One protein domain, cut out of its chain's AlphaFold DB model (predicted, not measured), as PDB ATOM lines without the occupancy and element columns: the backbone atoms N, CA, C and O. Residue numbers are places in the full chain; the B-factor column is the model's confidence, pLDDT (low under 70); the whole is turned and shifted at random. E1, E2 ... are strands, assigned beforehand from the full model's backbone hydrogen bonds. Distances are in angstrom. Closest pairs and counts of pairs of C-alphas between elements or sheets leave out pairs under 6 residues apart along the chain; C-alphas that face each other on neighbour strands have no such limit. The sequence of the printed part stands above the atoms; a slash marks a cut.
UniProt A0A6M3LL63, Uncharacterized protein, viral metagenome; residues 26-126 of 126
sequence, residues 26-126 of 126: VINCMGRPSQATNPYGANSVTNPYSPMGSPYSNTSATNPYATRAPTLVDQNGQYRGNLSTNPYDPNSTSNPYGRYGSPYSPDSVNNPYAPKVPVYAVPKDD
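This is residues 26 to 126 of the 126 residues of an uncharacterized protein of viral metagenome (UniProt A0A6M3LL63). What is the shape? There is little regular structure: two looping stretches, residues 26 to 70 and 83 to 118, spread to either side of a small antiparallel sheet, order E2, E1, E3. What is printed? The 101 residues include three named strands, E1, E2, E3 along the chain, an all strand class with 12 residues in named elements. How large? It is compact, with radius of gyration of the C-alphas 12.9 A and spans 34 by 33 by 24 A.

Where does E1 lie? It holds residues 71 to 74, 10.2 A from first to last C-alpha, beginning at (-11.958, -11.899, -3.442). And the others? E2 holds residues 79 to 82, 8.6 A; E3 holds residues 119 to 122, 9.7 A, ending at C-alpha 122 (-16.018, -15.023, -4.147).

How do E1 and E2 stand? They form an antiparallel hairpin at 151 degrees; N 72 and O 81 are within hydrogen-bond range, 2.8 A. And E3? It is antiparallel to E1 at 142 degrees; N 73 and O 120 are within range, 2.9 A.

Which link is long? E2 to E3, 36 residues; the printed part has no cut. Where is confidence low? Residues 26 to 36 and 125 to 126 have pLDDT under 70.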
ATOM      1  N   VAL A  26     -17.697 -18.340  -8.267       53.62
ATOM      2  CA  VAL A  26     -17.838 -17.672  -9.560       53.62
ATOM      3  C   VAL A  26     -16.911 -18.259 -10.622       53.62
ATOM      4  O   VAL A  26     -17.363 -18.448 -11.745       53.62
ATOM      5  N   ILE A  27     -15.667 -18.639 -10.295       52.69
ATOM      6  CA  ILE A  27     -14.627 -18.939 -11.311       52.69
ATOM      7  C   ILE A  27     -14.275 -20.419 -11.494       52.69
ATOM      8  O   ILE A  27     -13.950 -20.813 -12.612       52.69
ATOM      9  N   ASN A  28     -14.377 -21.263 -10.468       50.84
ATOM     10  CA  ASN A  28     -14.170 -22.703 -10.626       50.84
ATOM     11  C   ASN A  28     -14.812 -23.425  -9.444       50.84
ATOM     12  O   ASN A  28     -14.339 -23.304  -8.331       50.84
ATOM     13  N   CYS A  29     -15.907 -24.144  -9.637       45.09
ATOM     14  CA  CYS A  29     -16.392 -25.046  -8.601       45.09
ATOM     15  C   CYS A  29     -16.276 -26.455  -9.118       45.09
ATOM     16  O   CYS A  29     -16.802 -26.734 -10.193       45.09
ATOM     17  N   MET A  30     -15.589 -27.298  -8.340       41.06
ATOM     18  CA  MET A  30     -15.484 -28.751  -8.477       41.06
ATOM     19  C   MET A  30     -16.471 -29.336  -9.507       41.06
ATOM     20  O   MET A  30     -17.612 -29.657  -9.181       41.06
ATOM     21  N   GLY A  31     -16.027 -29.445 -10.763       40.22
ATOM     22  CA  GLY A  31     -16.731 -30.188 -11.813       40.22
ATOM     23  C   GLY A  31     -17.836 -29.468 -12.600       40.22
ATOM     24  O   GLY A  31     -18.537 -30.144 -13.351       40.22
ATOM     25  N   ARG A  32     -18.015 -28.141 -12.499       41.91
ATOM     26  CA  ARG A  32     -18.934 -27.384 -13.378       41.91
ATOM     27  C   ARG A  32     -18.208 -26.251 -14.118       41.91
ATOM     28  O   ARG A  32     -17.499 -25.489 -13.461       41.91
ATOM     29  N   PRO A  33     -18.382 -26.099 -15.452       48.81
ATOM     30  CA  PRO A  33     -17.855 -24.940 -16.168       48.81
ATOM     31  C   PRO A  33     -18.423 -23.666 -15.537       48.81
ATOM     32  O   PRO A  33     -19.614 -23.588 -15.223       48.81
ATOM     33  N   SER A  34     -17.550 -22.700 -15.272       55.94
ATOM     34  CA  SER A  34     -17.888 -21.541 -14.463       55.94
ATOM     35  C   SER A  34     -18.805 -20.575 -15.205       55.94
ATOM     36  O   SER A  34     -18.588 -20.232 -16.367       55.94
ATOM     37  N   GLN A  35     -19.834 -20.080 -14.511       57.06
ATOM     38  CA  GLN A  35     -20.632 -18.961 -15.017       57.06
ATOM     39  C   GLN A  35     -19.761 -17.710 -15.234       57.06
ATOM     40  O   GLN A  35     -20.115 -16.900 -16.085       57.06
ATOM     41  N   ALA A  36     -18.607 -17.594 -14.549       61.97
ATOM     42  CA  ALA A  36     -17.656 -16.488 -14.684       61.97
ATOM     43  C   ALA A  36     -17.123 -16.235 -16.097       61.97
ATOM     44  O   ALA A  36     -16.727 -15.109 -16.378       61.97
ATOM     45  N   THR A  37     -17.027 -17.259 -16.948       70.25
ATOM     46  CA  THR A  37     -16.442 -17.103 -18.290       70.25
ATOM     47  C   THR A  37     -17.487 -17.111 -19.398       70.25
ATOM     48  O   THR A  37     -17.140 -16.884 -20.556       70.25
ATOM     49  N   ASN A  38     -18.764 -17.341 -19.072       80.44
ATOM     50  CA  ASN A  38     -19.848 -17.244 -20.044       80.44
ATOM     51  C   ASN A  38     -20.078 -15.765 -20.405       80.44
ATOM     52  O   ASN A  38     -20.506 -15.011 -19.532       80.44
ATOM     53  N   PRO A  39     -19.892 -15.333 -21.664       83.94
ATOM     54  CA  PRO A  39     -20.090 -13.931 -22.048       83.94
ATOM     55  C   PRO A  39     -21.526 -13.422 -21.830       83.94
ATOM     56  O   PRO A  39     -21.742 -12.216 -21.801       83.94
ATOM     57  N   TYR A  40     -22.498 -14.318 -21.626       83.31
ATOM     58  CA  TYR A  40     -23.896 -13.988 -21.328       83.31
ATOM     59  C   TYR A  40     -24.308 -14.310 -19.882       83.31
ATOM     60  O   TYR A  40     -25.473 -14.162 -19.519       83.31
ATOM     61  N   GLY A  41     -23.384 -14.781 -19.038       82.06
ATOM     62  CA  GLY A  41     -23.683 -15.163 -17.658       82.06
ATOM     63  C   GLY A  41     -24.013 -13.949 -16.785       82.06
ATOM     64  O   GLY A  41     -23.329 -12.928 -16.858       82.06
ATOM     65  N   ALA A  42     -25.032 -14.058 -15.931       81.69
ATOM     66  CA  ALA A  42     -25.454 -12.964 -15.048       81.69
ATOM     67  C   ALA A  42     -24.408 -12.605 -13.973       81.69
ATOM     68  O   ALA A  42     -24.382 -11.471 -13.515       81.69
ATOM     69  N   ASN A  43     -23.524 -13.545 -13.620       76.06
ATOM     70  CA  ASN A  43     -22.415 -13.373 -12.672       76.06
ATOM     71  C   ASN A  43     -21.084 -13.709 -13.363       76.06
ATOM     72  O   ASN A  43     -20.372 -14.623 -12.951       76.06
ATOM     73  N   SER A  44     -20.804 -13.043 -14.486       82.69
ATOM     74  CA  SER A  44     -19.690 -13.393 -15.367       82.69
ATOM     75  C   SER A  44     -18.640 -12.300 -15.496       82.69
ATOM     76  O   SER A  44     -18.937 -11.222 -15.991       82.69
ATOM     77  N   VAL A  45     -17.377 -12.583 -15.166       83.44
ATOM     78  CA  VAL A  45     -16.293 -11.601 -15.358       83.44
ATOM     79  C   VAL A  45     -16.053 -11.270 -16.836       83.44
ATOM     80  O   VAL A  45     -15.487 -10.224 -17.134       83.44
ATOM     81  N   THR A  46     -16.507 -12.122 -17.764       85.56
ATOM     82  CA  THR A  46     -16.435 -11.864 -19.213       85.56
ATOM     83  C   THR A  46     -17.695 -11.212 -19.786       85.56
ATOM     84  O   THR A  46     -17.667 -10.769 -20.932       85.56
ATOM     85  N   ASN A  47     -18.791 -11.119 -19.020       89.00
ATOM     86  CA  ASN A  47     -19.994 -10.399 -19.435       89.00
ATOM     87  C   ASN A  47     -19.926  -8.928 -18.975       89.00
ATOM     88  O   ASN A  47     -20.088  -8.672 -17.774       89.00
ATOM     89  N   PRO A  48     -19.787  -7.948 -19.890       93.31
ATOM     90  CA  PRO A  48     -19.697  -6.525 -19.548       93.31
ATOM     91  C   PRO A  48     -21.004  -5.927 -18.999       93.31
ATOM     92  O   PRO A  48     -21.006  -4.806 -18.492       93.31
ATOM     93  N   TYR A  49     -22.118  -6.654 -19.088       91.69
ATOM     94  CA  TYR A  49     -23.399  -6.254 -18.507       91.69
ATOM     95  C   TYR A  49     -23.649  -6.875 -17.132       91.69
ATOM     96  O   TYR A  49     -24.600  -6.495 -16.453       91.69
ATOM     97  N   SER A  50     -22.819  -7.826 -16.703       88.19
ATOM     98  CA  SER A  50     -22.948  -8.412 -15.372       88.19
ATOM     99  C   SER A  50     -22.308  -7.519 -14.301       88.19
ATOM    100  O   SER A  50     -21.351  -6.797 -14.598       88.19
ATOM    101  N   PRO A  51     -22.728  -7.621 -13.028       88.62
ATOM    102  CA  PRO A  51     -22.074  -6.904 -11.932       88.62
ATOM    103  C   PRO A  51     -20.571  -7.203 -11.805       88.62
ATOM    104  O   PRO A  51     -19.815  -6.339 -11.375       88.62
ATOM    105  N   MET A  52     -20.126  -8.398 -12.207       86.06
ATOM    106  CA  MET A  52     -18.742  -8.856 -12.035       86.06
ATOM    107  C   MET A  52     -17.817  -8.567 -13.223       86.06
ATOM    108  O   MET A  52     -16.599  -8.559 -13.050       86.06
ATOM    109  N   GLY A  53     -18.375  -8.373 -14.417       88.38
ATOM    110  CA  GLY A  53     -17.622  -8.077 -15.640       88.38
ATOM    111  C   GLY A  53     -17.812  -6.652 -16.153       88.38
ATOM    112  O   GLY A  53     -17.078  -6.222 -17.043       88.38
ATOM    113  N   SER A  54     -18.773  -5.899 -15.606       92.62
ATOM    114  CA  SER A  54     -19.060  -4.535 -16.046       92.62
ATOM    115  C   SER A  54     -17.932  -3.560 -15.716       92.62
ATOM    116  O   SER A  54     -17.505  -3.498 -14.566       92.62
ATOM    117  N   PRO A  55     -17.505  -2.701 -16.653       95.56
ATOM    118  CA  PRO A  55     -16.489  -1.686 -16.373       95.56
ATOM    119  C   PRO A  55     -16.974  -0.582 -15.414       95.56
ATOM    120  O   PRO A  55     -16.166   0.232 -14.982       95.56
ATOM    121  N   TYR A  56     -18.267  -0.547 -15.070       95.38
ATOM    122  CA  TYR A  56     -18.867   0.493 -14.226       95.38
ATOM    123  C   TYR A  56     -19.315  -0.011 -12.851       95.38
ATOM    124  O   TYR A  56     -19.546   0.787 -11.946       95.38
ATOM    125  N   SER A  57     -19.448  -1.326 -12.672       93.31
ATOM    126  CA  SER A  57     -19.914  -1.897 -11.407       93.31
ATOM    127  C   SER A  57     -18.829  -1.824 -10.332       93.31
ATOM    128  O   SER A  57     -17.647  -2.047 -10.603       93.31
ATOM    129  N   ASN A  58     -19.228  -1.542  -9.092       93.25
ATOM    130  CA  ASN A  58     -18.325  -1.519  -7.941       93.25
ATOM    131  C   ASN A  58     -17.921  -2.925  -7.459       93.25
ATOM    132  O   ASN A  58     -16.959  -3.029  -6.704       93.25
ATOM    133  N   THR A  59     -18.615  -3.982  -7.894       90.19
ATOM    134  CA  THR A  59     -18.288  -5.396  -7.618       90.19
ATOM    135  C   THR A  59     -17.528  -6.077  -8.756       90.19
ATOM    136  O   THR A  59     -17.310  -7.290  -8.742       90.19
ATOM    137  N   SER A  60     -17.128  -5.303  -9.763       91.69
ATOM    138  CA  SER A  60     -16.522  -5.833 -10.974       91.69
ATOM    139  C   SER A  60     -15.038  -6.119 -10.827       91.69
ATOM    140  O   SER A  60     -14.294  -5.351 -10.219       91.69
ATOM    141  N   ALA A  61     -14.602  -7.202 -11.463       91.25
ATOM    142  CA  ALA A  61     -13.195  -7.508 -11.650       91.25
ATOM    143  C   ALA A  61     -12.527  -6.610 -12.701       91.25
ATOM    144  O   ALA A  61     -11.318  -6.403 -12.648       91.25
ATOM    145  N   THR A  62     -13.295  -6.087 -13.661       92.38
ATOM    146  CA  THR A  62     -12.771  -5.327 -14.807       92.38
ATOM    147  C   THR A  62     -12.746  -3.819 -14.569       92.38
ATOM    148  O   THR A  62     -12.029  -3.109 -15.275       92.38
ATOM    149  N   ASN A  63     -13.479  -3.324 -13.568       95.38
ATOM    150  CA  ASN A  63     -13.484  -1.917 -13.183       95.38
ATOM    151  C   ASN A  63     -12.301  -1.607 -12.238       95.38
ATOM    152  O   ASN A  63     -12.312  -2.059 -11.090       95.38
ATOM    153  N   PRO A  64     -11.313  -0.788 -12.645       95.81
ATOM    154  CA  PRO A  64     -10.174  -0.444 -11.790       95.81
ATOM    155  C   PRO A  64     -10.558   0.422 -10.578       95.81
ATOM    156  O   PRO A  64      -9.772   0.548  -9.644       95.81
ATOM    157  N   TYR A  65     -11.758   1.006 -10.560       96.19
ATOM    158  CA  TYR A  65     -12.277   1.797  -9.440       96.19
ATOM    159  C   TYR A  65     -13.249   1.007  -8.551       96.19
ATOM    160  O   TYR A  65     -13.847   1.575  -7.636       96.19
ATOM    161  N   ALA A  66     -13.435  -0.292  -8.808       94.50
ATOM    162  CA  ALA A  66     -14.279  -1.146  -7.986       94.50
ATOM    163  C   ALA A  66     -13.748  -1.229  -6.550       94.50
ATOM    164  O   ALA A  66     -12.643  -1.705  -6.301       94.50
ATOM    165  N   THR A  67     -14.568  -0.816  -5.587       93.19
ATOM    166  CA  THR A  67     -14.259  -0.919  -4.151       93.19
ATOM    167  C   THR A  67     -14.644  -2.275  -3.561       93.19
ATOM    168  O   THR A  67     -14.255  -2.605  -2.440       93.19
ATOM    169  N   ARG A  68     -15.403  -3.079  -4.311       91.38
ATOM    170  CA  ARG A  68     -15.922  -4.389  -3.902       91.38
ATOM    171  C   ARG A  68     -15.575  -5.491  -4.899       91.38
ATOM    172  O   ARG A  68     -16.357  -6.419  -5.098       91.38
ATOM    173  N   ALA A  69     -14.403  -5.386  -5.524       91.06
ATOM    174  CA  ALA A  69     -13.908  -6.405  -6.441       91.06
ATOM    175  C   ALA A  69     -13.919  -7.811  -5.792       91.06
ATOM    176  O   ALA A  69     -13.729  -7.927  -4.573       91.06
ATOM    177  N   PRO A  70     -14.128  -8.883  -6.579       88.81
ATOM    178  CA  PRO A  70     -14.207 -10.239  -6.051       88.81
ATOM    179  C   PRO A  70     -12.922 -10.646  -5.331       88.81
ATOM    180  O   PRO A  70     -11.815 -10.375  -5.790       88.81
ATOM    181  N   THR A  71     -13.069 -11.340  -4.212       90.94
ATOM    182  CA  THR A  71     -11.958 -11.899  -3.442       90.94
ATOM    183  C   THR A  71     -11.583 -13.272  -3.985       90.94
ATOM    184  O   THR A  71     -12.459 -14.091  -4.243       90.94
ATOM    185  N   LEU A  72     -10.291 -13.544  -4.149       89.19
ATOM    186  CA  LEU A  72      -9.773 -14.868  -4.468       89.19
ATOM    187  C   LEU A  72      -9.428 -15.617  -3.182       89.19
ATOM    188  O   LEU A  72      -8.682 -15.110  -2.342       89.19
ATOM    189  N   VAL A  73      -9.925 -16.842  -3.058       89.06
ATOM    190  CA  VAL A  73      -9.561 -17.777  -1.986       89.06
ATOM    191  C   VAL A  73      -9.114 -19.106  -2.574       89.06
ATOM    192  O   VAL A  73      -9.581 -19.493  -3.644       89.06
ATOM    193  N   ASP A  74      -8.203 -19.809  -1.910       87.12
ATOM    194  CA  ASP A  74      -7.880 -21.186  -2.287       87.12
ATOM    195  C   ASP A  74      -8.826 -22.205  -1.628       87.12
ATOM    196  O   ASP A  74      -9.742 -21.861  -0.881       87.12
ATOM    197  N   GLN A  75      -8.608 -23.485  -1.923       83.25
ATOM    198  CA  GLN A  75      -9.386 -24.601  -1.375       83.25
ATOM    199  C   GLN A  75      -9.364 -24.712   0.158       83.25
ATOM    200  O   GLN A  75     -10.270 -25.307   0.732       83.25
ATOM    201  N   ASN A  76      -8.355 -24.140   0.818       87.44
ATOM    202  CA  ASN A  76      -8.247 -24.113   2.274       87.44
ATOM    203  C   ASN A  76      -8.887 -22.843   2.865       87.44
ATOM    204  O   ASN A  76      -8.819 -22.626   4.073       87.44
ATOM    205  N   GLY A  77      -9.478 -21.986   2.024       86.38
ATOM    206  CA  GLY A  77     -10.028 -20.693   2.417       86.38
ATOM    207  C   GLY A  77      -8.970 -19.606   2.616       86.38
ATOM    208  O   GLY A  77      -9.289 -18.538   3.136       86.38
ATOM    209  N   GLN A  78      -7.713 -19.835   2.217       90.19
ATOM    210  CA  GLN A  78      -6.675 -18.817   2.350       90.19
ATOM    211  C   GLN A  78      -6.908 -17.700   1.334       90.19
ATOM    212  O   GLN A  78      -7.103 -17.952   0.145       90.19
ATOM    213  N   TYR A  79      -6.825 -16.455   1.796       92.50
ATOM    214  CA  TYR A  79      -6.925 -15.271   0.948       92.50
ATOM    215  C   TYR A  79      -5.757 -15.173  -0.046       92.50
ATOM    216  O   TYR A  79      -4.587 -15.214   0.345       92.50
ATOM    217  N   ARG A  80      -6.080 -15.005  -1.334       92.94
ATOM    218  CA  ARG A  80      -5.138 -14.946  -2.467       92.94
ATOM    219  C   ARG A  80      -5.193 -13.623  -3.242       92.94
ATOM    220  O   ARG A  80      -4.694 -13.563  -4.362       92.94
ATOM    221  N   GLY A  81      -5.765 -12.574  -2.652       94.19
ATOM    222  CA  GLY A  81      -5.889 -11.250  -3.268       94.19
ATOM    223  C   GLY A  81      -7.286 -10.958  -3.809       94.19
ATOM    224  O   GLY A  81      -8.204 -11.766  -3.686       94.19
ATOM    225  N   ASN A  82      -7.445  -9.789  -4.419       93.88
ATOM    226  CA  ASN A  82      -8.667  -9.371  -5.096       93.88
ATOM    227  C   ASN A  82      -8.489  -9.513  -6.605       93.88
ATOM    228  O   ASN A  82      -7.516  -9.005  -7.165       93.88
ATOM    229  N   LEU A  83      -9.454 -10.144  -7.270       92.38
ATOM    230  CA  LEU A  83      -9.532 -10.172  -8.722       92.38
ATOM    231  C   LEU A  83      -9.975  -8.794  -9.215       92.38
ATOM    232  O   LEU A  83     -11.163  -8.521  -9.335       92.38
ATOM    233  N   SER A  84      -9.013  -7.915  -9.452       94.25
ATOM    234  CA  SER A  84      -9.231  -6.530  -9.861       94.25
ATOM    235  C   SER A  84      -8.222  -6.148 -10.930       94.25
ATOM    236  O   SER A  84      -7.079  -6.593 -10.878       94.25
ATOM    237  N   THR A  85      -8.628  -5.287 -11.861       95.50
ATOM    238  CA  THR A  85      -7.746  -4.642 -12.842       95.50
ATOM    239  C   THR A  85      -7.012  -3.422 -12.286       95.50
ATOM    240  O   THR A  85      -6.188  -2.848 -12.992       95.50
ATOM    241  N   ASN A  86      -7.274  -3.006 -11.040       96.88
ATOM    242  CA  ASN A  86      -6.603  -1.854 -10.437       96.88
ATOM    243  C   ASN A  86      -5.111  -2.164 -10.203       96.88
ATOM    244  O   ASN A  86      -4.809  -3.031  -9.382       96.88
ATOM    245  N   PRO A  87      -4.160  -1.475 -10.856       97.00
ATOM    246  CA  PRO A  87      -2.735  -1.751 -10.685       97.00
ATOM    247  C   PRO A  87      -2.136  -1.095  -9.430       97.00
ATOM    248  O   PRO A  87      -0.981  -1.354  -9.108       97.00
ATOM    249  N   TYR A  88      -2.891  -0.241  -8.735       96.81
ATOM    250  CA  TYR A  88      -2.434   0.510  -7.563       96.81
ATOM    251  C   TYR A  88      -2.957  -0.058  -6.241       96.81
ATOM    252  O   TYR A  88      -2.405   0.244  -5.185       96.81
ATOM    253  N   ASP A  89      -4.003  -0.886  -6.277       96.38
ATOM    254  CA  ASP A  89      -4.522  -1.544  -5.080       96.38
ATOM    255  C   ASP A  89      -3.500  -2.591  -4.572       96.38
ATOM    256  O   ASP A  89      -3.067  -3.451  -5.348       96.38
ATOM    257  N   PRO A  90      -3.067  -2.547  -3.297       95.94
ATOM    258  CA  PRO A  90      -2.055  -3.470  -2.764       95.94
ATOM    259  C   PRO A  90      -2.464  -4.949  -2.785       95.94
ATOM    260  O   PRO A  90      -1.605  -5.836  -2.815       95.94
ATOM    261  N   ASN A  91      -3.770  -5.210  -2.755       96.06
ATOM    262  CA  ASN A  91      -4.363  -6.537  -2.737       96.06
ATOM    263  C   ASN A  91      -4.768  -7.038  -4.129       96.06
ATOM    264  O   ASN A  91      -5.113  -8.210  -4.280       96.06
ATOM    265  N   SER A  92      -4.736  -6.177  -5.143       96.25
ATOM    266  CA  SER A  92      -5.108  -6.523  -6.507       96.25
ATOM    267  C   SER A  92      -4.142  -7.516  -7.144       96.25
ATOM    268  O   SER A  92      -2.917  -7.376  -7.087       96.25
ATOM    269  N   THR A  93      -4.711  -8.497  -7.840       95.44
ATOM    270  CA  THR A  93      -3.963  -9.431  -8.681       95.44
ATOM    271  C   THR A  93      -3.361  -8.772  -9.922       95.44
ATOM    272  O   THR A  93      -2.486  -9.362 -10.546       95.44
ATOM    273  N   SER A  94      -3.792  -7.565 -10.297       96.69
ATOM    274  CA  SER A  94      -3.193  -6.794 -11.395       96.69
ATOM    275  C   SER A  94      -2.120  -5.805 -10.943       96.69
ATOM    276  O   SER A  94      -1.519  -5.158 -11.796       96.69
ATOM    277  N   ASN A  95      -1.837  -5.689  -9.641       97.69
ATOM    278  CA  ASN A  95      -0.731  -4.869  -9.155       97.69
ATOM    279  C   ASN A  95       0.604  -5.641  -9.267       97.69
ATOM    280  O   ASN A  95       0.840  -6.559  -8.474       97.69
ATOM    281  N   PRO A  96       1.512  -5.277 -10.197       97.25
ATOM    282  CA  PRO A  96       2.767  -6.005 -10.422       97.25
ATOM    283  C   PRO A  96       3.781  -5.841  -9.278       97.25
ATOM    284  O   PRO A  96       4.748  -6.601  -9.188       97.25
ATOM    285  N   TYR A  97       3.557  -4.870  -8.396       96.94
ATOM    286  CA  TYR A  97       4.358  -4.625  -7.199       96.94
ATOM    287  C   TYR A  97       3.655  -5.121  -5.925       96.94
ATOM    288  O   TYR A  97       4.258  -5.143  -4.855       96.94
ATOM    289  N   GLY A  98       2.388  -5.533  -6.027       96.50
ATOM    290  CA  GLY A  98       1.574  -6.000  -4.911       96.50
ATOM    291  C   GLY A  98       1.867  -7.448  -4.526       96.50
ATOM    292  O   GLY A  98       2.306  -8.262  -5.341       96.50
ATOM    293  N   ARG A  99       1.551  -7.807  -3.278       96.38
ATOM    294  CA  ARG A  99       1.777  -9.161  -2.739       96.38
ATOM    295  C   ARG A  99       1.070 -10.250  -3.552       96.38
ATOM    296  O   ARG A  99       1.610 -11.343  -3.685       96.38
ATOM    297  N   TYR A 100      -0.111  -9.969  -4.096       95.81
ATOM    298  CA  TYR A 100      -0.939 -10.975  -4.770       95.81
ATOM    299  C   TYR A 100      -0.883 -10.918  -6.303       95.81
ATOM    300  O   TYR A 100      -1.295 -11.878  -6.954       95.81
ATOM    301  N   GLY A 101      -0.358  -9.829  -6.873       95.06
ATOM    302  CA  GLY A 101      -0.213  -9.641  -8.320       95.06
ATOM    303  C   GLY A 101       1.225  -9.724  -8.839       95.06
ATOM    304  O   GLY A 101       1.429 -10.028 -10.015       95.06
ATOM    305  N   SER A 102       2.235  -9.515  -7.986       96.38
ATOM    306  CA  SER A 102       3.641  -9.500  -8.404       96.38
ATOM    307  C   SER A 102       4.139 -10.878  -8.849       96.38
ATOM    308  O   SER A 102       3.929 -11.852  -8.127       96.38
ATOM    309  N   PRO A 103       4.873 -11.006  -9.967       95.19
ATOM    310  CA  PRO A 103       5.433 -12.291 -10.396       95.19
ATOM    311  C   PRO A 103       6.526 -12.828  -9.458       95.19
ATOM    312  O   PRO A 103       6.898 -13.990  -9.566       95.19
ATOM    313  N   TYR A 104       7.035 -12.008  -8.535       95.19
ATOM    314  CA  TYR A 104       8.114 -12.385  -7.616       95.19
ATOM    315  C   TYR A 104       7.622 -12.744  -6.210       95.19
ATOM    316  O   TYR A 104       8.386 -13.274  -5.407       95.19
ATOM    317  N   SER A 105       6.355 -12.468  -5.892       94.88
ATOM    318  CA  SER A 105       5.805 -12.754  -4.566       94.88
ATOM    319  C   SER A 105       5.425 -14.234  -4.429       94.88
ATOM    320  O   SER A 105       4.787 -14.778  -5.333       94.88
ATOM    321  N   PRO A 106       5.749 -14.905  -3.309       92.38
ATOM    322  CA  PRO A 106       5.378 -16.305  -3.089       92.38
ATOM    323  C   PRO A 106       3.859 -16.525  -2.984       92.38
ATOM    324  O   PRO A 106       3.369 -17.599  -3.323       92.38
ATOM    325  N   ASP A 107       3.103 -15.508  -2.562       91.19
ATOM    326  CA  ASP A 107       1.644 -15.600  -2.406       91.19
ATOM    327  C   ASP A 107       0.875 -15.261  -3.688       91.19
ATOM    328  O   ASP A 107      -0.329 -15.527  -3.789       91.19
ATOM    329  N   SER A 108       1.563 -14.686  -4.674       92.88
ATOM    330  CA  SER A 108       0.957 -14.188  -5.900       92.88
ATOM    331  C   SER A 108       0.464 -15.304  -6.802       92.88
ATOM    332  O   SER A 108       1.169 -16.275  -7.084       92.88
ATOM    333  N   VAL A 109      -0.740 -15.109  -7.333       88.94
ATOM    334  CA  VAL A 109      -1.322 -16.014  -8.331       88.94
ATOM    335  C   VAL A 109      -0.566 -15.947  -9.668       88.94
ATOM    336  O   VAL A 109      -0.535 -16.924 -10.422       88.94
ATOM    337  N   ASN A 110       0.122 -14.829  -9.925       90.62
ATOM    338  CA  ASN A 110       0.881 -14.584 -11.149       90.62
ATOM    339  C   ASN A 110       2.336 -15.066 -11.077       90.62
ATOM    340  O   ASN A 110       3.034 -15.019 -12.087       90.62
ATOM    341  N   ASN A 111       2.819 -15.538  -9.923       93.44
ATOM    342  CA  ASN A 111       4.196 -16.016  -9.804       93.44
ATOM    343  C   ASN A 111       4.384 -17.340 -10.577       93.44
ATOM    344  O   ASN A 111       3.729 -18.333 -10.241       93.44
ATOM    345  N   PRO A 112       5.245 -17.398 -11.615       92.19
ATOM    346  CA  PRO A 112       5.441 -18.601 -12.427       92.19
ATOM    347  C   PRO A 112       6.182 -19.723 -11.688       92.19
ATOM    348  O   PRO A 112       6.045 -20.882 -12.069       92.19
ATOM    349  N   TYR A 113       6.930 -19.394 -10.636       91.62
ATOM    350  CA  TYR A 113       7.698 -20.344  -9.831       91.62
ATOM    351  C   TYR A 113       6.934 -20.834  -8.594       91.62
ATOM    352  O   TYR A 113       7.352 -21.799  -7.957       91.62
ATOM    353  N   ALA A 114       5.819 -20.186  -8.241       84.62
ATOM    354  CA  ALA A 114       4.974 -20.631  -7.142       84.62
ATOM    355  C   ALA A 114       4.161 -21.880  -7.539       84.62
ATOM    356  O   ALA A 114       3.696 -21.972  -8.683       84.62
ATOM    357  N   PRO A 115       3.917 -22.813  -6.599       82.81
ATOM    358  CA  PRO A 115       2.978 -23.906  -6.810       82.81
ATOM    359  C   PRO A 115       1.617 -23.367  -7.255       82.81
ATOM    360  O   PRO A 115       1.010 -22.531  -6.581       82.81
ATOM    361  N   LYS A 116       1.133 -23.842  -8.406       82.00
ATOM    362  CA  LYS A 116      -0.185 -23.458  -8.909       82.00
ATOM    363  C   LYS A 116      -1.252 -24.134  -8.063       82.00
ATOM    364  O   LYS A 116      -1.452 -25.342  -8.149       82.00
ATOM    365  N   VAL A 117      -1.924 -23.335  -7.245       78.69
ATOM    366  CA  VAL A 117      -3.088 -23.762  -6.474       78.69
ATOM    367  C   VAL A 117      -4.366 -23.306  -7.178       78.69
ATOM    368  O   VAL A 117      -4.392 -22.202  -7.731       78.69
ATOM    369  N   PRO A 118      -5.432 -24.122  -7.185       81.62
ATOM    370  CA  PRO A 118      -6.748 -23.658  -7.600       81.62
ATOM    371  C   PRO A 118      -7.204 -22.501  -6.709       81.62
ATOM    372  O   PRO A 118      -7.125 -22.586  -5.482       81.62
ATOM    373  N   VAL A 119      -7.690 -21.433  -7.337       83.75
ATOM    374  CA  VAL A 119      -8.280 -20.281  -6.652       83.75
ATOM    375  C   VAL A 119      -9.695 -20.040  -7.151       83.75
ATOM    376  O   VAL A 119     -10.027 -20.296  -8.311       83.75
ATOM    377  N   TYR A 120     -10.521 -19.525  -6.257       81.19
ATOM    378  CA  TYR A 120     -11.944 -19.328  -6.444       81.19
ATOM    379  C   TYR A 120     -12.274 -17.871  -6.164       81.19
ATOM    380  O   TYR A 120     -11.957 -17.362  -5.092       81.19
ATOM    381  N   ALA A 121     -12.906 -17.194  -7.125       82.88
ATOM    382  CA  ALA A 121     -13.485 -15.887  -6.854       82.88
ATOM    383  C   ALA A 121     -14.774 -16.039  -6.061       82.88
ATOM    384  O   ALA A 121     -15.622 -16.868  -6.401       82.88
ATOM    385  N   VAL A 122     -14.895 -15.183  -5.058       81.81
ATOM    386  CA  VAL A 122     -16.018 -15.023  -4.147       81.81
ATOM    387  C   VAL A 122     -16.406 -13.542  -4.200       81.81
ATOM    388  O   VAL A 122     -15.517 -12.687  -4.103       81.81
ATOM    389  N   PRO A 123     -17.686 -13.188  -4.403       79.44
ATOM    390  CA  PRO A 123     -18.134 -11.806  -4.274       79.44
ATOM    391  C   PRO A 123     -17.755 -11.246  -2.899       79.44
ATOM    392  O   PRO A 123     -17.753 -11.974  -1.909       79.44
ATOM    393  N   LYS A 124     -17.409  -9.960  -2.827       72.94
ATOM    394  CA  LYS A 124     -17.159  -9.310  -1.541       72.94
ATOM    395  C   LYS A 124     -18.511  -9.010  -0.885       72.94
ATOM    396  O   LYS A 124     -19.203  -8.077  -1.310       72.94
ATOM    397  N   ASP A 125     -18.880  -9.836   0.090       64.75
ATOM    398  CA  ASP A 125     -20.076  -9.641   0.913       64.75
ATOM    399  C   ASP A 125     -19.999  -8.281   1.646       64.75
ATOM    400  O   ASP A 125     -18.898  -7.781   1.910       64.75
ATOM    401  N   ASP A 126     -21.161  -7.657   1.874       50.75
ATOM    402  CA  ASP A 126     -21.310  -6.418   2.661       50.75
ATOM    403  C   ASP A 126     -21.214  -6.689   4.170       50.75
ATOM    404  O   ASP A 126     -21.787  -7.708   4.622       50.75
TER     405      ASP A 126